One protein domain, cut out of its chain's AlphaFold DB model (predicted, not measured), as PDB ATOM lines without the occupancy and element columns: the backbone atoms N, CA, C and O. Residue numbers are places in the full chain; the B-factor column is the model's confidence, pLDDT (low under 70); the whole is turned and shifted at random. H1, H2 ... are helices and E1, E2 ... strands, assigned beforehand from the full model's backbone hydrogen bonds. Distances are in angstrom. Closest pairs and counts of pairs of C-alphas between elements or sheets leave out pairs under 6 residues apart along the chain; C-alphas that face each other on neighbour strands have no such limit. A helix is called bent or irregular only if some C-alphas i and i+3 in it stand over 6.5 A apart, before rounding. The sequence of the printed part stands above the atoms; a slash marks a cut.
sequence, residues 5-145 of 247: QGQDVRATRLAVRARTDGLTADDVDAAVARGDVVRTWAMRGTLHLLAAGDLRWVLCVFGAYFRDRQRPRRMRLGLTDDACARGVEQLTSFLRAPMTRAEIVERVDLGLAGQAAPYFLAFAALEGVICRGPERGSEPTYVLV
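AT A GLANCE: This is residues 5 to 145 of the 247 residues of an uncharacterized protein of Actinophytocola algeriensis (UniProt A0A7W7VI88). The domain is an elongated body with two small strand hairpins, E1 with E2 and E3 with E4, in its middle, a cluster of helices round H6 at one end and the helices H1 and H2 at the other. The bent helix H3 leads from the first hairpin to the cluster, where its arm H3b runs side by side with H6 and H4 crosses H6. The printed part has 141 residues, with six named helices and four named strands in the order H1, H2, E1, E2, H3, H4, H5, H6, E3, E4. Its two sheets of two strands, E1 - E2 and E3 - E4, are antiparallel, and the class is mostly helix. The whole is compact, with a radius of gyration of the C-alphas of 15.0 A, and spans 47 by 28 by 24 A.

HOW THE PARTS SIT: H1, residues 9 to 17, and H2, residues 25 to 34, only just touch, with 3 pairs of C-alphas within 8 A; the closest are those of Arg 13 and Ala 25, 5.8 A apart. Their lines are about perpendicular, at 73 degrees. E1, residues 37 to 41, and E2, residues 47 to 51, form a hairpin; N 38 and O 50 are within hydrogen-bond range at 2.9 A, and N 48 and O 40 at 2.8 A. H3, residues 52 to 76, was assigned as one helix by its hydrogen bonds but is bent: C-alphas 61 and 64 are 7.6 A apart. Its arms H3a, residues 52 to 61, and H3b, residues 64 to 76, are about perpendicular at 72 degrees, only just beyond steep. Both arms are irregular: C-alphas 53 and 56 are 7.2 A apart, and C-alphas 69 and 72 are 7.3 A apart. H4, residues 81 to 94, and H3b are near each other, with 7 pairs of C-alphas within 10 A. The hub is H6, residues 116 to 126. It touches H3b at a shallow tilt of 16 degrees, opposite ways, with the C-alphas of Arg 67 and Phe 123 closest at 6.1 A. H4 touches H6 with residues 84 to 88 alone; the closest C-alphas are those of Val 88 and Ala 124, 6.2 A apart, and the lines are about perpendicular at 79 degrees. H5, residues 101 to 105, only just touches H6, with 3 pairs of C-alphas within 8 A; the closest are those of Val 105 and Ala 117, 6.7 A apart. E3, residues 130 to 132, and E4, residues 141 to 144, form a hairpin, with N 131 and O 143 within hydrogen-bond range at 3.0 A. Residues 99 to 100 pair antiparallel with residues 141 to 142 of E4. The closest C-alphas of E1 and E3 are those of Arg 39 and Arg 132, 5.0 A apart. H1 and H2 are each apart from H6. Every O i to N i+4 pair is within hydrogen-bond range in H1, H2, H4, H5 and H6; the figure is 4 of 6 in H3a and 7 of 9 in H3b.

IN THESE COORDINATES: H1 begins with C-alpha 9 at (-10.617, 46.914, 155.566) and is 12.4 A long from first to last C-alpha; H2 is 14.4 A long. E1 is 13.6 A long and E2 13.4 A. H3a is 15.3 A long and H3b 19.1 A. H4 is 20.5 A long and begins with C-alpha 81 at (-0.630, 74.434, 163.307). The short H5 is followed by H6, 15.2 A long. E3 precedes E4, which ends with C-alpha 144 at (0.843, 61.726, 148.083).

THE WHOLE: The two C-alphas farthest apart are those of Gly 22 and Asp 82, at 47.4 A. The printed part, residues 5 to 145, has no cut. No link is long. The mean pLDDT of the printed part is 92.9, and no printed residue is under 70.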
ATOM      1  N   GLN A   5     -17.627  53.588 154.719       88.94
ATOM      2  CA  GLN A   5     -16.797  53.624 155.927       88.94
ATOM      3  C   GLN A   5     -15.581  52.697 155.742       88.94
ATOM      4  O   GLN A   5     -15.733  51.544 155.352       88.94
ATOM      5  N   GLY A   6     -14.382  53.236 155.975       82.44
ATOM      6  CA  GLY A   6     -13.100  52.648 155.586       82.44
ATOM      7  C   GLY A   6     -12.114  52.409 156.733       82.44
ATOM      8  O   GLY A   6     -10.915  52.349 156.471       82.44
ATOM      9  N   GLN A   7     -12.571  52.359 157.994       83.00
ATOM     10  CA  GLN A   7     -11.679  52.143 159.148       83.00
ATOM     11  C   GLN A   7     -11.199  50.692 159.226       83.00
ATOM     12  O   GLN A   7     -10.016  50.463 159.464       83.00
ATOM     13  N   ASP A   8     -12.107  49.742 158.997       84.88
ATOM     14  CA  ASP A   8     -11.802  48.316 158.930       84.88
ATOM     15  C   ASP A   8     -11.865  47.837 157.475       84.88
ATOM     16  O   ASP A   8     -12.897  47.930 156.801       84.88
ATOM     17  N   VAL A   9     -10.742  47.332 156.967       81.25
ATOM     18  CA  VAL A   9     -10.617  46.914 155.566       81.25
ATOM     19  C   VAL A   9     -11.517  45.724 155.237       81.25
ATOM     20  O   VAL A   9     -12.092  45.684 154.147       81.25
ATOM     21  N   ARG A  10     -11.711  44.783 156.169       83.50
ATOM     22  CA  ARG A  10     -12.566  43.607 155.950       83.50
ATOM     23  C   ARG A  10     -14.030  44.021 155.850       83.50
ATOM     24  O   ARG A  10     -14.703  43.647 154.890       83.50
ATOM     25  N   ALA A  11     -14.499  44.849 156.780       83.56
ATOM     26  CA  ALA A  11     -15.844  45.413 156.759       83.56
ATOM     27  C   ALA A  11     -16.079  46.251 155.493       83.56
ATOM     28  O   ALA A  11     -17.130  46.136 154.867       83.56
ATOM     29  N   THR A  12     -15.074  47.019 155.059       84.25
ATOM     30  CA  THR A  12     -15.139  47.788 153.806       84.25
ATOM     31  C   THR A  12     -15.352  46.869 152.601       84.25
ATOM     32  O   THR A  12     -16.238  47.118 151.787       84.25
ATOM     33  N   ARG A  13     -14.576  45.782 152.488       84.75
ATOM     34  CA  ARG A  13     -14.697  44.809 151.387       84.75
ATOM     35  C   ARG A  13     -16.074  44.137 151.378       84.75
ATOM     36  O   ARG A  13     -16.691  44.026 150.322       84.75
ATOM     37  N   LEU A  14     -16.593  43.756 152.547       85.06
ATOM     38  CA  LEU A  14     -17.952  43.216 152.673       85.06
ATOM     39  C   LEU A  14     -19.014  44.239 152.250       85.06
ATOM     40  O   LEU A  14     -19.964  43.885 151.553       85.06
ATOM     41  N   ALA A  15     -18.838  45.510 152.616       85.00
ATOM     42  CA  ALA A  15     -19.744  46.582 152.226       85.00
ATOM     43  C   ALA A  15     -19.746  46.839 150.709       85.00
ATOM     44  O   ALA A  15     -20.815  47.122 150.162       85.00
ATOM     45  N   VAL A  16     -18.593  46.715 150.035       85.19
ATOM     46  CA  VAL A  16     -18.499  46.772 148.564       85.19
ATOM     47  C   VAL A  16     -19.220  45.578 147.942       85.19
ATOM     48  O   VAL A  16     -20.072  45.764 147.076       85.19
ATOM     49  N   ARG A  17     -18.947  44.360 148.427       86.12
ATOM     50  CA  ARG A  17     -19.578  43.133 147.919       86.12
ATOM     51  C   ARG A  17     -21.100  43.169 148.037       86.12
ATOM     52  O   ARG A  17     -21.791  42.739 147.131       86.12
ATOM     53  N   ALA A  18     -21.635  43.713 149.128       86.19
ATOM     54  CA  ALA A  18     -23.082  43.832 149.322       86.19
ATOM     55  C   ALA A  18     -23.774  44.789 148.328       86.19
ATOM     56  O   ALA A  18     -24.999  44.860 148.310       86.19
ATOM     57  N   ARG A  19     -23.009  45.567 147.553       84.75
ATOM     58  CA  ARG A  19     -23.504  46.628 146.658       84.75
ATOM     59  C   ARG A  19     -23.063  46.442 145.208       84.75
ATOM     60  O   ARG A  19     -23.299  47.327 144.391       84.75
ATOM     61  N   THR A  20     -22.370  45.349 144.900       86.75
ATOM     62  CA  THR A  20     -21.788  45.101 143.578       86.75
ATOM     63  C   THR A  20     -21.969  43.642 143.186       86.75
ATOM     64  O   THR A  20     -21.861  42.751 144.025       86.75
ATOM     65  N   ASP A  21     -22.212  43.400 141.900       87.12
ATOM     66  CA  ASP A  21     -22.303  42.052 141.348       87.12
ATOM     67  C   ASP A  21     -20.951  41.644 140.756       87.12
ATOM     68  O   ASP A  21     -20.402  42.329 139.894       87.12
ATOM     69  N   GLY A  22     -20.409  40.517 141.220       85.00
ATOM     70  CA  GLY A  22     -19.217  39.894 140.639       85.00
ATOM     71  C   GLY A  22     -17.861  40.475 141.055       85.00
ATOM     72  O   GLY A  22     -16.849  39.901 140.664       85.00
ATOM     73  N   LEU A  23     -17.804  41.546 141.858       88.00
ATOM     74  CA  LEU A  23     -16.535  42.040 142.410       88.00
ATOM     75  C   LEU A  23     -16.069  41.211 143.612       88.00
ATOM     76  O   LEU A  23     -16.844  40.852 144.504       88.00
ATOM     77  N   THR A  24     -14.766  40.960 143.653       88.88
ATOM     78  CA  THR A  24     -14.069  40.244 144.723       88.88
ATOM     79  C   THR A  24     -13.305  41.200 145.646       88.88
ATOM     80  O   THR A  24     -13.185  42.398 145.388       88.88
ATOM     81  N   ALA A  25     -12.770  40.673 146.752       86.69
ATOM     82  CA  ALA A  25     -11.853  41.422 147.612       86.69
ATOM     83  C   ALA A  25     -10.582  41.854 146.858       86.69
ATOM     84  O   ALA A  25     -10.137  42.990 147.023       86.69
ATOM     85  N   ASP A  26     -10.060  40.978 145.996       88.62
ATOM     86  CA  ASP A  26      -8.852  41.227 145.211       88.62
ATOM     87  C   ASP A  26      -9.071  42.349 144.191       88.62
ATOM     88  O   ASP A  26      -8.169  43.150 143.958       88.62
ATOM     89  N   ASP A  27     -10.281  42.481 143.639       90.81
ATOM     90  CA  ASP A  27     -10.625  43.600 142.754       90.81
ATOM     91  C   ASP A  27     -10.551  44.945 143.486       90.81
ATOM     92  O   ASP A  27     -10.043  45.928 142.937       90.81
ATOM     93  N   VAL A  28     -11.014  44.991 144.742       88.12
ATOM     94  CA  VAL A  28     -10.931  46.190 145.592       88.12
ATOM     95  C   VAL A  28      -9.480  46.511 145.932       88.12
ATOM     96  O   VAL A  28      -9.078  47.670 145.885       88.12
ATOM     97  N   ASP A  29      -8.671  45.507 146.253       88.81
ATOM     98  CA  ASP A  29      -7.260  45.721 146.575       88.81
ATOM     99  C   ASP A  29      -6.465  46.165 145.345       88.81
ATOM    100  O   ASP A  29      -5.682  47.114 145.419       88.81
ATOM    101  N   ALA A  30      -6.730  45.558 144.187       90.50
ATOM    102  CA  ALA A  30      -6.141  45.954 142.915       90.50
ATOM    103  C   ALA A  30      -6.537  47.386 142.532       90.50
ATOM    104  O   ALA A  30      -5.726  48.127 141.982       90.50
ATOM    105  N   ALA A  31      -7.764  47.801 142.841       90.94
ATOM    106  CA  ALA A  31      -8.212  49.170 142.648       90.94
ATOM    107  C   ALA A  31      -7.464  50.185 143.510       90.94
ATOM    108  O   ALA A  31      -7.070  51.240 143.017       90.94
ATOM    109  N   VAL A  32      -7.259  49.860 144.790       89.19
ATOM    110  CA  VAL A  32      -6.472  50.691 145.709       89.19
ATOM    111  C   VAL A  32      -5.025  50.764 145.225       89.19
ATOM    112  O   VAL A  32      -4.441  51.841 145.196       89.19
ATOM    113  N   ALA A  33      -4.454  49.634 144.796       89.19
ATOM    114  CA  ALA A  33      -3.086  49.569 144.294       89.19
ATOM    115  C   ALA A  33      -2.877  50.389 143.009       89.19
ATOM    116  O   ALA A  33      -1.815  50.981 142.836       89.19
ATOM    117  N   ARG A  34      -3.882  50.454 142.124       90.12
ATOM    118  CA  ARG A  34      -3.861  51.317 140.929       90.12
ATOM    119  C   ARG A  34      -4.154  52.790 141.224       90.12
ATOM    120  O   ARG A  34      -3.909  53.623 140.361       90.12
ATOM    121  N   GLY A  35      -4.681  53.104 142.407       88.50
ATOM    122  CA  GLY A  35      -5.127  54.450 142.758       88.50
ATOM    123  C   GLY A  35      -6.491  54.827 142.176       88.50
ATOM    124  O   GLY A  35      -6.828  56.003 142.170       88.50
ATOM    125  N   ASP A  36      -7.298  53.863 141.716       89.94
ATOM    126  CA  ASP A  36      -8.665  54.120 141.226       89.94
ATOM    127  C   ASP A  36      -9.613  54.487 142.384       89.94
ATOM    128  O   ASP A  36     -10.579  55.241 142.230       89.94
ATOM    129  N   VAL A  37      -9.333  53.938 143.568       90.50
ATOM    130  CA  VAL A  37     -10.036  54.215 144.823       90.50
ATOM    131  C   VAL A  37      -9.022  54.506 145.916       90.50
ATOM    132  O   VAL A  37      -7.950  53.907 145.974       90.50
ATOM    133  N   VAL A  38      -9.377  55.411 146.816       91.56
ATOM    134  CA  VAL A  38      -8.499  55.876 147.890       91.56
ATOM    135  C   VAL A  38      -9.241  55.872 149.212       91.56
ATOM    136  O   VAL A  38     -10.473  55.925 149.256       91.56
ATOM    137  N   ARG A  39      -8.488  55.821 150.312       93.88
ATOM    138  CA  ARG A  39      -9.044  56.005 151.653       93.88
ATOM    139  C   ARG A  39      -8.563  57.322 152.248       93.88
ATOM    140  O   ARG A  39      -7.367  57.591 152.268       93.88
ATOM    141  N   THR A  40      -9.477  58.128 152.773       95.19
ATOM    142  CA  THR A  40      -9.134  59.373 153.482       95.19
ATOM    143  C   THR A  40     -10.129  59.680 154.594       95.19
ATOM    144  O   THR A  40     -11.156  59.013 154.716       95.19
ATOM    145  N   TRP A  41      -9.826  60.671 155.427       95.94
ATOM    146  CA  TRP A  41     -10.737  61.169 156.449       95.94
ATOM    147  C   TRP A  41     -11.777  62.100 155.825       95.94
ATOM    148  O   TRP A  41     -11.429  63.046 155.127       95.94
ATOM    149  N   ALA A  42     -13.053  61.824 156.087       94.69
ATOM    150  CA  ALA A  42     -14.178  62.594 155.565       94.69
ATOM    151  C   ALA A  42     -15.288  62.681 156.625       94.69
ATOM    152  O   ALA A  42     -15.060  63.234 157.701       94.69
ATOM    153  N   MET A  43     -16.466  62.104 156.366       94.75
ATOM    154  CA  MET A  43     -17.648  62.214 157.223       94.75
ATOM    155  C   MET A  43     -17.331  61.860 158.680       94.75
ATOM    156  O   MET A  43     -16.668  60.859 158.987       94.75
ATOM    157  N   ARG A  44     -17.819  62.705 159.591       94.50
ATOM    158  CA  ARG A  44     -17.630  62.593 161.047       94.50
ATOM    159  C   ARG A  44     -16.156  62.498 161.480       94.50
ATOM    160  O   ARG A  44     -15.869  62.020 162.574       94.50
ATOM    161  N   GLY A  45     -15.214  62.922 160.633       92.88
ATOM    162  CA  GLY A  45     -13.777  62.828 160.886       92.88
ATOM    163  C   GLY A  45     -13.250  61.392 160.874       92.88
ATOM    164  O   GLY A  45     -12.289  61.090 161.577       92.88
ATOM    165  N   THR A  46     -13.880  60.492 160.114       94.25
ATOM    166  CA  THR A  46     -13.502  59.070 160.039       94.25
ATOM    167  C   THR A  46     -13.017  58.671 158.646       94.25
ATOM    168  O   THR A  46     -13.333  59.336 157.658       94.25
ATOM    169  N   LEU A  47     -12.244  57.580 158.563       94.38
ATOM    170  CA  LEU A  47     -11.757  57.037 157.291       94.38
ATOM    171  C   LEU A  47     -12.907  56.532 156.419       94.38
ATOM    172  O   LEU A  47     -13.789  55.825 156.908       94.38
ATOM    173  N   HIS A  48     -12.852  56.848 155.132       94.81
ATOM    174  CA  HIS A  48     -13.804  56.432 154.116       94.81
ATOM    175  C   HIS A  48     -13.087  56.020 152.832       94.81
ATOM    176  O   HIS A  48     -12.101  56.649 152.456       94.81
ATOM    177  N   LEU A  49     -13.590  54.976 152.169       93.12
ATOM    178  CA  LEU A  49     -13.197  54.561 150.824       93.12
ATOM    179  C   LEU A  49     -14.038  55.323 149.793       93.12
ATOM    180  O   LEU A  49     -15.269  55.307 149.870       93.12
ATOM    181  N   LEU A  50     -13.370  55.956 148.833       90.88
ATOM    182  CA  LEU A  50     -13.978  56.785 147.792       90.88
ATOM    183  C   LEU A  50     -13.264  56.599 146.448       90.88
ATOM    184  O   LEU A  50     -12.115  56.157 146.409       90.88
ATOM    185  N   ALA A  51     -13.942  56.924 145.346       89.75
ATOM    186  CA  ALA A  51     -13.313  56.957 144.026       89.75
ATOM    187  C   ALA A  51     -12.276  58.084 143.978       89.75
ATOM    188  O   ALA A  51     -12.550  59.180 144.455       89.75
ATOM    189  N   ALA A  52     -11.099  57.857 143.396       89.50
ATOM    190  CA  ALA A  52     -10.021  58.850 143.422       89.50
ATOM    191  C   ALA A  52     -10.423  60.209 142.822       89.50
ATOM    192  O   ALA A  52     -10.055  61.248 143.366       89.50
ATOM    193  N   GLY A  53     -11.265  60.209 141.782       86.88
ATOM    194  CA  GLY A  53     -11.830  61.429 141.189       86.88
ATOM    195  C   GLY A  53     -12.718  62.248 142.136       86.88
ATOM    196  O   GLY A  53     -12.929  63.433 141.902       86.88
ATOM    197  N   ASP A  54     -13.197  61.644 143.225       88.06
ATOM    198  CA  ASP A  54     -14.021  62.309 144.234       88.06
ATOM    199  C   ASP A  54     -13.219  62.905 145.390       88.06
ATOM    200  O   ASP A  54     -13.743  63.700 146.170       88.06
ATOM    201  N   LEU A  55     -11.941  62.541 145.513       89.12
ATOM    202  CA  LEU A  55     -11.129  62.881 146.675       89.12
ATOM    203  C   LEU A  55     -11.117  64.385 146.949       89.12
ATOM    204  O   LEU A  55     -11.330  64.810 148.084       89.12
ATOM    205  N   ARG A  56     -10.881  65.193 145.910       87.00
ATOM    206  CA  ARG A  56     -10.672  66.630 146.085       87.00
ATOM    207  C   ARG A  56     -11.930  67.335 146.566       87.00
ATOM    208  O   ARG A  56     -11.850  68.102 147.516       87.00
ATOM    209  N   TRP A  57     -13.084  67.062 145.959       87.44
ATOM    210  CA  TRP A  57     -14.329  67.713 146.367       87.44
ATOM    211  C   TRP A  57     -14.776  67.262 147.759       87.44
ATOM    212  O   TRP A  57     -15.205  68.092 148.556       87.44
ATOM    213  N   VAL A  58     -14.591  65.980 148.097       91.06
ATOM    214  CA  VAL A  58     -14.855  65.479 149.452       91.06
ATOM    215  C   VAL A  58     -13.984  66.230 150.463       91.06
ATOM    216  O   VAL A  58     -14.480  66.681 151.492       91.06
ATOM    217  N   LEU A  59     -12.696  66.429 150.177       91.06
ATOM    218  CA  LEU A  59     -11.811  67.181 151.068       91.06
ATOM    219  C   LEU A  59     -12.102  68.689 151.092       91.06
ATOM    220  O   LEU A  59     -11.918  69.300 152.140       91.06
ATOM    221  N   CYS A  60     -12.610  69.283 150.012       88.56
ATOM    222  CA  CYS A  60     -13.109  70.663 150.036       88.56
ATOM    223  C   CYS A  60     -14.270  70.819 151.031       88.56
ATOM    224  O   CYS A  60     -14.259  71.745 151.836       88.56
ATOM    225  N   VAL A  61     -15.208  69.869 151.032       90.25
ATOM    226  CA  VAL A  61     -16.382  69.873 151.918       90.25
ATOM    227  C   VAL A  61     -16.006  69.581 153.378       90.25
ATOM    228  O   VAL A  61     -16.496  70.221 154.307       90.25
ATOM    229  N   PHE A  62     -15.162  68.572 153.605       93.44
ATOM    230  CA  PHE A  62     -14.943  68.004 154.941       93.44
ATOM    231  C   PHE A  62     -13.613  68.398 155.588       93.44
ATOM    232  O   PHE A  62     -13.508  68.383 156.818       93.44
ATOM    233  N   GLY A  63     -12.602  68.726 154.783       93.75
ATOM    234  CA  GLY A  63     -11.212  68.889 155.206       93.75
ATOM    235  C   GLY A  63     -11.060  69.947 156.287       93.75
ATOM    236  O   GLY A  63     -10.753  69.615 157.432       93.75
ATOM    237  N   ALA A  64     -11.347  71.207 155.948       93.12
ATOM    238  CA  ALA A  64     -11.206  72.336 156.869       93.12
ATOM    239  C   ALA A  64     -12.000  72.125 158.170       93.12
ATOM    240  O   ALA A  64     -11.429  72.180 159.260       93.12
ATOM    241  N   TYR A  65     -13.283  71.757 158.058       95.62
ATOM    242  CA  TYR A  65     -14.151  71.552 159.220       95.62
ATOM    243  C   TYR A  65     -13.581  70.520 160.206       95.62
ATOM    244  O   TYR A  65     -13.519  70.769 161.414       95.62
ATOM    245  N   PHE A  66     -13.139  69.355 159.718       97.00
ATOM    246  CA  PHE A  66     -12.619  68.320 160.608       97.00
ATOM    247  C   PHE A  66     -11.191  68.591 161.094       97.00
ATOM    248  O   PHE A  66     -10.871  68.171 162.210       97.00
ATOM    249  N   ARG A  67     -10.354  69.338 160.357       95.44
ATOM    250  CA  ARG A  67      -9.050  69.806 160.878       95.44
ATOM    251  C   ARG A  67      -9.219  70.742 162.060       95.44
ATOM    252  O   ARG A  67      -8.527  70.577 163.071       95.44
ATOM    253  N   ASP A  68     -10.157  71.676 161.949       96.56
ATOM    254  CA  ASP A  68     -10.456  72.647 162.998       96.56
ATOM    255  C   ASP A  68     -11.071  71.951 164.208       96.56
ATOM    256  O   ASP A  68     -10.630  72.148 165.342       96.56
ATOM    257  N   ARG A  69     -12.003  71.020 163.976       96.94
ATOM    258  CA  ARG A  69     -12.585  70.189 165.040       96.94
ATOM    259  C   ARG A  69     -11.530  69.366 165.787       96.94
ATOM    260  O   ARG A  69     -11.660  69.150 166.993       96.94
ATOM    261  N   GLN A  70     -10.483  68.902 165.103       96.31
ATOM    262  CA  GLN A  70      -9.383  68.155 165.723       96.31
ATOM    263  C   GLN A  70      -8.335  69.052 166.401       96.31
ATOM    264  O   GLN A  70      -7.548  68.556 167.215       96.31
ATOM    265  N   ARG A  71      -8.327  70.364 166.128       97.75
ATOM    266  CA  ARG A  71      -7.307  71.312 166.600       97.75
ATOM    267  C   ARG A  71      -7.082  71.285 168.117       97.75
ATOM    268  O   ARG A  71      -5.929  71.128 168.515       97.75
ATOM    269  N   PRO A  72      -8.104  71.325 169.000       98.19
ATOM    270  CA  PRO A  72      -7.863  71.306 170.449       98.19
ATOM    271  C   PRO A  72      -7.164  70.028 170.932       98.19
ATOM    272  O   PRO A  72      -6.430  70.032 171.922       98.19
ATOM    273  N   ARG A  73      -7.393  68.898 170.255       97.44
ATOM    274  CA  ARG A  73      -6.709  67.642 170.572       97.44
ATOM    275  C   ARG A  73      -5.286  67.628 170.019       97.44
ATOM    276  O   ARG A  73      -4.405  67.227 170.770       97.44
ATOM    277  N   ARG A  74      -5.061  68.114 168.792       96.56
ATOM    278  CA  ARG A  74      -3.717  68.293 168.209       96.56
ATOM    279  C   ARG A  74      -2.828  69.161 169.108       96.56
ATOM    280  O   ARG A  74      -1.763  68.707 169.510       96.56
ATOM    281  N   MET A  75      -3.325  70.319 169.552       97.38
ATOM    282  CA  MET A  75      -2.592  71.226 170.451       97.38
ATOM    283  C   MET A  75      -2.154  70.541 171.757       97.38
ATOM    284  O   MET A  75      -1.010  70.683 172.174       97.38
ATOM    285  N   ARG A  76      -3.027  69.733 172.380       97.19
ATOM    286  CA  ARG A  76      -2.689  68.957 173.596       97.19
ATOM    287  C   ARG A  76      -1.645  67.863 173.367       97.19
ATOM    288  O   ARG A  76      -1.069  67.377 174.331       97.19
ATOM    289  N   LEU A  77      -1.436  67.453 172.119       97.00
ATOM    290  CA  LEU A  77      -0.421  66.479 171.717       97.00
ATOM    291  C   LEU A  77       0.882  67.158 171.258       97.00
ATOM    292  O   LEU A  77       1.743  66.478 170.713       97.00
ATOM    293  N   GLY A  78       1.017  68.479 171.431       95.81
ATOM    294  CA  GLY A  78       2.178  69.246 170.966       95.81
ATOM    295  C   GLY A  78       2.169  69.557 169.466       95.81
ATOM    296  O   GLY A  78       3.124  70.125 168.949       95.81
ATOM    297  N   LEU A  79       1.086  69.227 168.758       97.38
ATOM    298  CA  LEU A  79       0.932  69.470 167.327       97.38
ATOM    299  C   LEU A  79       0.261  70.827 167.092       97.38
ATOM    300  O   LEU A  79      -0.953  70.902 166.882       97.38
ATOM    301  N   THR A  80       1.051  71.900 167.151       97.44
ATOM    302  CA  THR A  80       0.596  73.235 166.729       97.44
ATOM    303  C   THR A  80       0.341  73.277 165.224       97.44
ATOM    304  O   THR A  80       0.794  72.395 164.491       97.44
ATOM    305  N   ASP A  81      -0.390  74.285 164.748       96.06
ATOM    306  CA  ASP A  81      -0.630  74.434 163.307       96.06
ATOM    307  C   ASP A  81       0.693  74.652 162.550       96.06
ATOM    308  O   ASP A  81       0.929  73.961 161.563       96.06
ATOM    309  N   ASP A  82       1.610  75.467 163.085       97.38
ATOM    310  CA  ASP A  82       2.957  75.651 162.520       97.38
ATOM    311  C   ASP A  82       3.767  74.349 162.516       97.38
ATOM    312  O   ASP A  82       4.418  74.014 161.529       97.38
ATOM    313  N   ALA A  83       3.718  73.576 163.608       97.56
ATOM    314  CA  ALA A  83       4.392  72.283 163.669       97.56
ATOM    315  C   ALA A  83       3.829  71.324 162.615       97.56
ATOM    316  O   ALA A  83       4.596  70.665 161.917       97.56
ATOM    317  N   CYS A  84       2.504  71.279 162.457       97.88
ATOM    318  CA  CYS A  84       1.860  70.461 161.438       97.88
ATOM    319  C   CYS A  84       2.243  70.910 160.021       97.88
ATOM    320  O   CYS A  84       2.553  70.051 159.200       97.88
ATOM    321  N   ALA A  85       2.272  72.217 159.745       97.12
ATOM    322  CA  ALA A  85       2.679  72.766 158.452       97.12
ATOM    323  C   ALA A  85       4.124  72.368 158.099       97.12
ATOM    324  O   ALA A  85       4.353  71.769 157.051       97.12
ATOM    325  N   ARG A  86       5.077  72.556 159.024       98.12
ATOM    326  CA  ARG A  86       6.467  72.097 158.838       98.12
ATOM    327  C   ARG A  86       6.562  70.586 158.636       98.12
ATOM    328  O   ARG A  86       7.334  70.115 157.810       98.12
ATOM    329  N   GLY A  87       5.791  69.804 159.392       98.00
ATOM    330  CA  GLY A  87       5.764  68.350 159.227       98.00
ATOM    331  C   GLY A  87       5.240  67.933 157.858       98.00
ATOM    332  O   GLY A  87       5.755  66.987 157.269       98.00
ATOM    333  N   VAL A  88       4.233  68.639 157.341       98.12
ATOM    334  CA  VAL A  88       3.698  68.432 155.992       98.12
ATOM    335  C   VAL A  88       4.758  68.745 154.935       98.12
ATOM    336  O   VAL A  88       4.934  67.939 154.028       98.12
ATOM    337  N   GLU A  89       5.506  69.841 155.072       97.88
ATOM    338  CA  GLU A  89       6.630  70.171 154.178       97.88
ATOM    339  C   GLU A  89       7.731  69.099 154.206       97.88
ATOM    340  O   GLU A  89       8.218  68.662 153.162       97.88
ATOM    341  N   GLN A  90       8.100  68.614 155.396       98.25
ATOM    342  CA  GLN A  90       9.043  67.500 155.518       98.25
ATOM    343  C   GLN A  90       8.497  66.248 154.827       98.25
ATOM    344  O   GLN A  90       9.194  65.640 154.017       98.25
ATOM    345  N   LEU A  91       7.243  65.887 155.097       97.81
ATOM    346  CA  LEU A  91       6.587  64.717 154.525       97.81
ATOM    347  C   LEU A  91       6.583  64.755 152.992       97.81
ATOM    348  O   LEU A  91       6.962  63.771 152.355       97.81
ATOM    349  N   THR A  92       6.205  65.885 152.389       97.00
ATOM    350  CA  THR A  92       6.208  66.041 150.926       97.00
ATOM    351  C   THR A  92       7.619  66.019 150.348       97.00
ATOM    352  O   THR A  92       7.804  65.566 149.217       97.00
ATOM    353  N   SER A  93       8.644  66.409 151.111       97.06
ATOM    354  CA  SER A  93      10.033  66.370 150.643       97.06
ATOM    355  C   SER A  93      10.565  64.950 150.403       97.06
ATOM    356  O   SER A  93      11.337  64.768 149.461       97.06
ATOM    357  N   PHE A  94      10.119  63.936 151.159       97.12
ATOM    358  CA  PHE A  94      10.652  62.565 151.056       97.12
ATOM    359  C   PHE A  94       9.647  61.506 150.584       97.12
ATOM    360  O   PHE A  94      10.066  60.431 150.145       97.12
ATOM    361  N   LEU A  95       8.335  61.748 150.677       97.06
ATOM    362  CA  LEU A  95       7.331  60.757 150.290       97.06
ATOM    363  C   LEU A  95       7.278  60.639 148.761       97.06
ATOM    364  O   LEU A  95       6.896  61.575 148.064       97.06
ATOM    365  N   ARG A  96       7.719  59.499 148.223       94.06
ATOM    366  CA  ARG A  96       7.733  59.209 146.769       94.06
ATOM    367  C   ARG A  96       7.075  57.879 146.403       94.06
ATOM    368  O   ARG A  96       6.733  57.659 145.250       94.06
ATOM    369  N   ALA A  97       6.899  57.004 147.385       93.94
ATOM    370  CA  ALA A  97       6.277  55.692 147.269       93.94
ATOM    371  C   ALA A  97       5.447  55.428 148.539       93.94
ATOM    372  O   ALA A  97       5.635  56.145 149.524       93.94
ATOM    373  N   PRO A  98       4.548  54.427 148.554       95.81
ATOM    374  CA  PRO A  98       3.734  54.138 149.731       95.81
ATOM    375  C   PRO A  98       4.587  53.843 150.971       95.81
ATOM    376  O   PRO A  98       5.365  52.887 150.972       95.81
ATOM    377  N   MET A  99       4.409  54.633 152.034       97.75
ATOM    378  CA  MET A  99       5.137  54.485 153.304       97.75
ATOM    379  C   MET A  99       4.202  54.134 154.457       97.75
ATOM    380  O   MET A  99       3.080  54.636 154.524       97.75
ATOM    381  N   THR A 100       4.647  53.282 155.379       97.38
ATOM    382  CA  THR A 100       3.899  52.986 156.607       97.38
ATOM    383  C   THR A 100       3.953  54.176 157.566       97.38
ATOM    384  O   THR A 100       4.789  55.076 157.454       97.38
ATOM    385  N   ARG A 101       3.062  54.190 158.564       96.75
ATOM    386  CA  ARG A 101       3.112  55.205 159.629       96.75
ATOM    387  C   ARG A 101       4.466  55.222 160.342       96.75
ATOM    388  O   ARG A 101       4.927  56.306 160.678       96.75
ATOM    389  N   ALA A 102       5.061  54.057 160.604       96.12
ATOM    390  CA  ALA A 102       6.334  53.966 161.317       96.12
ATOM    391  C   ALA A 102       7.456  54.632 160.507       96.12
ATOM    392  O   ALA A 102       8.131  55.518 161.018       96.12
ATOM    393  N   GLU A 103       7.536  54.317 159.212       97.38
ATOM    394  CA  GLU A 103       8.517  54.909 158.295       97.38
ATOM    395  C   GLU A 103       8.371  56.436 158.173       97.38
ATOM    396  O   GLU A 103       9.357  57.141 157.977       97.38
ATOM    397  N   ILE A 104       7.145  56.967 158.270       97.88
ATOM    398  CA  ILE A 104       6.901  58.418 158.274       97.88
ATOM    399  C   ILE A 104       7.334  59.042 159.602       97.88
ATOM    400  O   ILE A 104       7.992  60.079 159.602       97.88
ATOM    401  N   VAL A 105       6.972  58.426 160.729       96.94
ATOM    402  CA  VAL A 105       7.313  58.920 162.073       96.94
ATOM    403  C   VAL A 105       8.825  58.997 162.277       96.94
ATOM    404  O   VAL A 105       9.293  59.950 162.886       96.94
ATOM    405  N   GLU A 106       9.582  58.048 161.732       96.94
ATOM    406  CA  GLU A 106      11.050  58.048 161.790       96.94
ATOM    407  C   GLU A 106      11.696  59.217 161.035       96.94
ATOM    408  O   GLU A 106      12.828  59.589 161.339       96.94
ATOM    409  N   ARG A 107      11.006  59.790 160.043       97.44
ATOM    410  CA  ARG A 107      11.558  60.832 159.160       97.44
ATOM    411  C   ARG A 107      11.004  62.227 159.418       97.44
ATOM    412  O   ARG A 107      11.609  63.195 158.973       97.44
ATOM    413  N   VAL A 108       9.857  62.336 160.089       97.31
ATOM    414  CA  VAL A 108       9.258  63.622 160.458       97.31
ATOM    415  C   VAL A 108       9.773  64.046 161.828       97.31
ATOM    416  O   VAL A 108       9.418  63.461 162.854       97.31
ATOM    417  N   ASP A 109      10.558  65.116 161.848       95.25
ATOM    418  CA  ASP A 109      11.167  65.670 163.054       95.25
ATOM    419  C   ASP A 109      10.179  66.558 163.828       95.25
ATOM    420  O   ASP A 109      10.271  67.786 163.862       95.25
ATOM    421  N   LEU A 110       9.156  65.915 164.398       94.06
ATOM    422  CA  LEU A 110       8.153  66.538 165.273       94.06
ATOM    423  C   LEU A 110       7.971  65.793 166.604       94.06
ATOM    424  O   LEU A 110       7.060  66.115 167.365       94.06
ATOM    425  N   GLY A 111       8.777  64.761 166.872       91.00
ATOM    426  CA  GLY A 111       8.606  63.917 168.058       91.00
ATOM    427  C   GLY A 111       7.238  63.223 168.092       91.00
ATOM    428  O   GLY A 111       6.560  63.237 169.119       91.00
ATOM    429  N   LEU A 112       6.803  62.647 166.960       92.88
ATOM    430  CA  LEU A 112       5.480  62.031 166.791       92.88
ATOM    431  C   LEU A 112       5.304  60.755 167.641       92.88
ATOM    432  O   LEU A 112       5.310  59.637 167.131       92.88
ATOM    433  N   ALA A 113       5.087  60.918 168.944       90.31
ATOM    434  CA  ALA A 113       4.881  59.825 169.887       90.31
ATOM    435  C   ALA A 113       3.392  59.507 170.117       90.31
ATOM    436  O   ALA A 113       2.528  60.390 170.165       90.31
ATOM    437  N   GLY A 114       3.078  58.221 170.301       94.25
ATOM    438  CA  GLY A 114       1.746  57.750 170.685       94.25
ATOM    439  C   GLY A 114       0.629  58.263 169.768       94.25
ATOM    440  O   GLY A 114       0.569  57.941 168.583       94.25
ATOM    441  N   GLN A 115      -0.286  59.057 170.330       95.69
ATOM    442  CA  GLN A 115      -1.435  59.606 169.600       95.69
ATOM    443  C   GLN A 115      -1.079  60.787 168.683       95.69
ATOM    444  O   GLN A 115      -1.896  61.136 167.836       95.69
ATOM    445  N   ALA A 116       0.110  61.393 168.788       97.12
ATOM    446  CA  ALA A 116       0.503  62.480 167.889       97.12
ATOM    447  C   ALA A 116       0.610  61.995 166.432       97.12
ATOM    448  O   ALA A 116       0.056  62.619 165.531       97.12
ATOM    449  N   ALA A 117       1.214  60.826 166.199       97.06
ATOM    450  CA  ALA A 117       1.383  60.263 164.859       97.06
ATOM    451  C   ALA A 117       0.067  60.128 164.055       97.06
ATOM    452  O   ALA A 117      -0.010  60.667 162.949       97.06
ATOM    453  N   PRO A 118      -1.000  59.462 164.553       96.00
ATOM    454  CA  PRO A 118      -2.255  59.371 163.807       96.00
ATOM    455  C   PRO A 118      -2.955  60.725 163.616       96.00
ATOM    456  O   PRO A 118      -3.604  60.906 162.589       96.00
ATOM    457  N   TYR A 119      -2.820  61.676 164.550       97.50
ATOM    458  CA  TYR A 119      -3.401  63.019 164.404       97.50
ATOM    459  C   TYR A 119      -2.657  63.876 163.374       97.50
ATOM    460  O   TYR A 119      -3.299  64.606 162.625       97.50
ATOM    461  N   PHE A 120      -1.330  63.763 163.294       98.25
ATOM    462  CA  PHE A 120      -0.537  64.411 162.250       98.25
ATOM    463  C   PHE A 120      -0.884  63.860 160.857       98.25
ATOM    464  O   PHE A 120      -1.134  64.624 159.930       98.25
ATOM    465  N   LEU A 121      -0.997  62.535 160.718       97.88
ATOM    466  CA  LEU A 121      -1.384  61.910 159.449       97.88
ATOM    467  C   LEU A 121      -2.820  62.268 159.038       97.88
ATOM    468  O   LEU A 121      -3.074  62.514 157.862       97.88
ATOM    469  N   ALA A 122      -3.752  62.335 159.994       97.19
ATOM    470  CA  ALA A 122      -5.107  62.809 159.730       97.19
ATOM    471  C   ALA A 122      -5.118  64.286 159.307       97.19
ATOM    472  O   ALA A 122      -5.834  64.635 158.373       97.19
ATOM    473  N   PHE A 123      -4.302  65.138 159.940       97.75
ATOM    474  CA  PHE A 123      -4.135  66.535 159.537       97.75
ATOM    475  C   PHE A 123      -3.648  66.643 158.087       97.75
ATOM    476  O   PHE A 123      -4.326  67.262 157.274       97.75
ATOM    477  N   ALA A 124      -2.543  65.976 157.739       97.75
ATOM    478  CA  ALA A 124      -1.993  65.993 156.382       97.75
ATOM    479  C   ALA A 124      -2.989  65.451 155.337       97.75
ATOM    480  O   ALA A 124      -3.056  65.949 154.213       97.75
ATOM    481  N   ALA A 125      -3.799  64.454 155.706       97.00
ATOM    482  CA  ALA A 125      -4.821  63.909 154.820       97.00
ATOM    483  C   ALA A 125      -6.024  64.843 154.632       97.00
ATOM    484  O   ALA A 125      -6.541  64.969 153.525       97.00
ATOM    485  N   LEU A 126      -6.454  65.530 155.692       95.88
ATOM    486  CA  LEU A 126      -7.512  66.540 155.620       95.88
ATOM    487  C   LEU A 126      -7.036  67.855 154.971       95.88
ATOM    488  O   LEU A 126      -7.861  68.651 154.530       95.88
ATOM    489  N   GLU A 127      -5.724  68.101 154.909       94.69
ATOM    490  CA  GLU A 127      -5.105  69.109 154.027       94.69
ATOM    491  C   GLU A 127      -5.074  68.667 152.558       94.69
ATOM    492  O   GLU A 127      -4.801  69.468 151.668       94.69
ATOM    493  N   GLY A 128      -5.387  67.399 152.281       93.50
ATOM    494  CA  GLY A 128      -5.349  66.842 150.934       93.50
ATOM    495  C   GLY A 128      -3.946  66.667 150.383       93.50
ATOM    496  O   GLY A 128      -3.789  66.637 149.170       93.50
ATOM    497  N   VAL A 129      -2.948  66.538 151.260       95.62
ATOM    498  CA  VAL A 129      -1.555  66.272 150.881       95.62
ATOM    499  C   VAL A 129      -1.307  64.777 150.725       95.62
ATOM    500  O   VAL A 129      -0.602  64.350 149.815       95.62
ATOM    501  N   ILE A 130      -1.898  63.969 151.608       96.31
ATOM    502  CA  ILE A 130      -1.778  62.509 151.569       96.31
ATOM    503  C   ILE A 130      -3.140  61.823 151.596       96.31
ATOM    504  O   ILE A 130      -4.134  62.365 152.070       96.31
ATOM    505  N   CYS A 131      -3.178  60.576 151.153       95.25
ATOM    506  CA  CYS A 131      -4.269  59.655 151.440       95.25
ATOM    507  C   CYS A 131      -3.698  58.284 151.821       95.25
ATOM    508  O   CYS A 131      -2.488  58.051 151.738       95.25
ATOM    509  N   ARG A 132      -4.550  57.370 152.294       93.19
ATOM    510  CA  ARG A 132      -4.133  55.987 152.536       93.19
ATOM    511  C   ARG A 132      -3.985  55.246 151.210       93.19
ATOM    512  O   ARG A 132      -4.935  55.187 150.427       93.19
ATOM    513  N   GLY A 133      -2.808  54.660 151.025       90.00
ATOM    514  CA  GLY A 133      -2.442  53.837 149.881       90.00
ATOM    515  C   GLY A 133      -2.740  52.343 150.083       90.00
ATOM    516  O   GLY A 133      -3.490  51.973 150.995       90.00
ATOM    517  N   PRO A 134      -2.163  51.474 149.233       89.44
ATOM    518  CA  PRO A 134      -2.299  50.022 149.351       89.44
ATOM    519  C   PRO A 134      -1.680  49.506 150.650       89.44
ATOM    520  O   PRO A 134      -0.653  50.009 151.106       89.44
ATOM    521  N   GLU A 135      -2.293  48.495 151.260       88.88
ATOM    522  CA  GLU A 135      -1.749  47.927 152.495       88.88
ATOM    523  C   GLU A 135      -0.439  47.185 152.226       88.88
ATOM    524  O   GLU A 135      -0.282  46.500 151.212       88.88
ATOM    525  N   ARG A 136       0.506  47.313 153.160       91.12
ATOM    526  CA  ARG A 136       1.721  46.504 153.188       91.12
ATOM    527  C   ARG A 136       1.530  45.440 154.262       91.12
ATOM    528  O   ARG A 136       1.655  45.715 155.452       91.12
ATOM    529  N   GLY A 137       1.151  44.235 153.845       88.12
ATOM    530  CA  GLY A 137       0.663  43.220 154.779       88.12
ATOM    531  C   GLY A 137      -0.653  43.676 155.416       88.12
ATOM    532  O   GLY A 137      -1.617  43.920 154.699       88.12
ATOM    533  N   SER A 138      -0.684  43.800 156.744       84.00
ATOM    534  CA  SER A 138      -1.828  44.336 157.502       84.00
ATOM    535  C   SER A 138      -1.662  45.804 157.909       84.00
ATOM    536  O   SER A 138      -2.436  46.309 158.724       84.00
ATOM    537  N   GLU A 139      -0.599  46.467 157.447       89.12
ATOM    538  CA  GLU A 139      -0.309  47.847 157.818       89.12
ATOM    539  C   GLU A 139      -0.788  48.829 156.747       89.12
ATOM    540  O   GLU A 139      -0.497  48.654 155.556       89.12
ATOM    541  N   PRO A 140      -1.473  49.916 157.146       91.38
ATOM    542  CA  PRO A 140      -1.837  50.962 156.212       91.38
ATOM    543  C   PRO A 140      -0.591  51.723 155.763       91.38
ATOM    544  O   PRO A 140       0.253  52.103 156.582       91.38
ATOM    545  N   THR A 141      -0.530  52.024 154.469       96.06
ATOM    546  CA  THR A 141       0.454  52.957 153.922       96.06
ATOM    547  C   THR A 141      -0.191  54.291 153.568       96.06
ATOM    548  O   THR A 141      -1.418  54.427 153.533       96.06
ATOM    549  N   TYR A 142       0.648  55.283 153.306       96.94
ATOM    550  CA  TYR A 142       0.276  56.632 152.919       96.94
ATOM    551  C   TYR A 142       1.006  57.008 151.636       96.94
ATOM    552  O   TYR A 142       2.178  56.671 151.460       96.94
ATOM    553  N   VAL A 143       0.296  57.694 150.750       95.56
ATOM    554  CA  VAL A 143       0.785  58.167 149.451       95.56
ATOM    555  C   VAL A 143       0.436  59.640 149.291       95.56
ATOM    556  O   VAL A 143      -0.508  60.116 149.923       95.56
ATOM    557  N   LEU A 144       1.194  60.358 148.458       94.81
ATOM    558  CA  LEU A 144       0.843  61.726 148.083       94.81
ATOM    559  C   LEU A 144      -0.445  61.725 147.257       94.81
ATOM    560  O   LEU A 144      -0.679  60.819 146.454       94.81
ATOM    561  N   VAL A 145      -1.273  62.741 147.467       91.06
ATOM    562  CA  VAL A 145      -2.405  63.029 146.588       91.06
ATOM    563  C   VAL A 145      -1.866  63.715 145.338       91.06
ATOM    564  O   VAL A 145      -1.096  64.663 145.444       91.06
TER     565      VAL A 145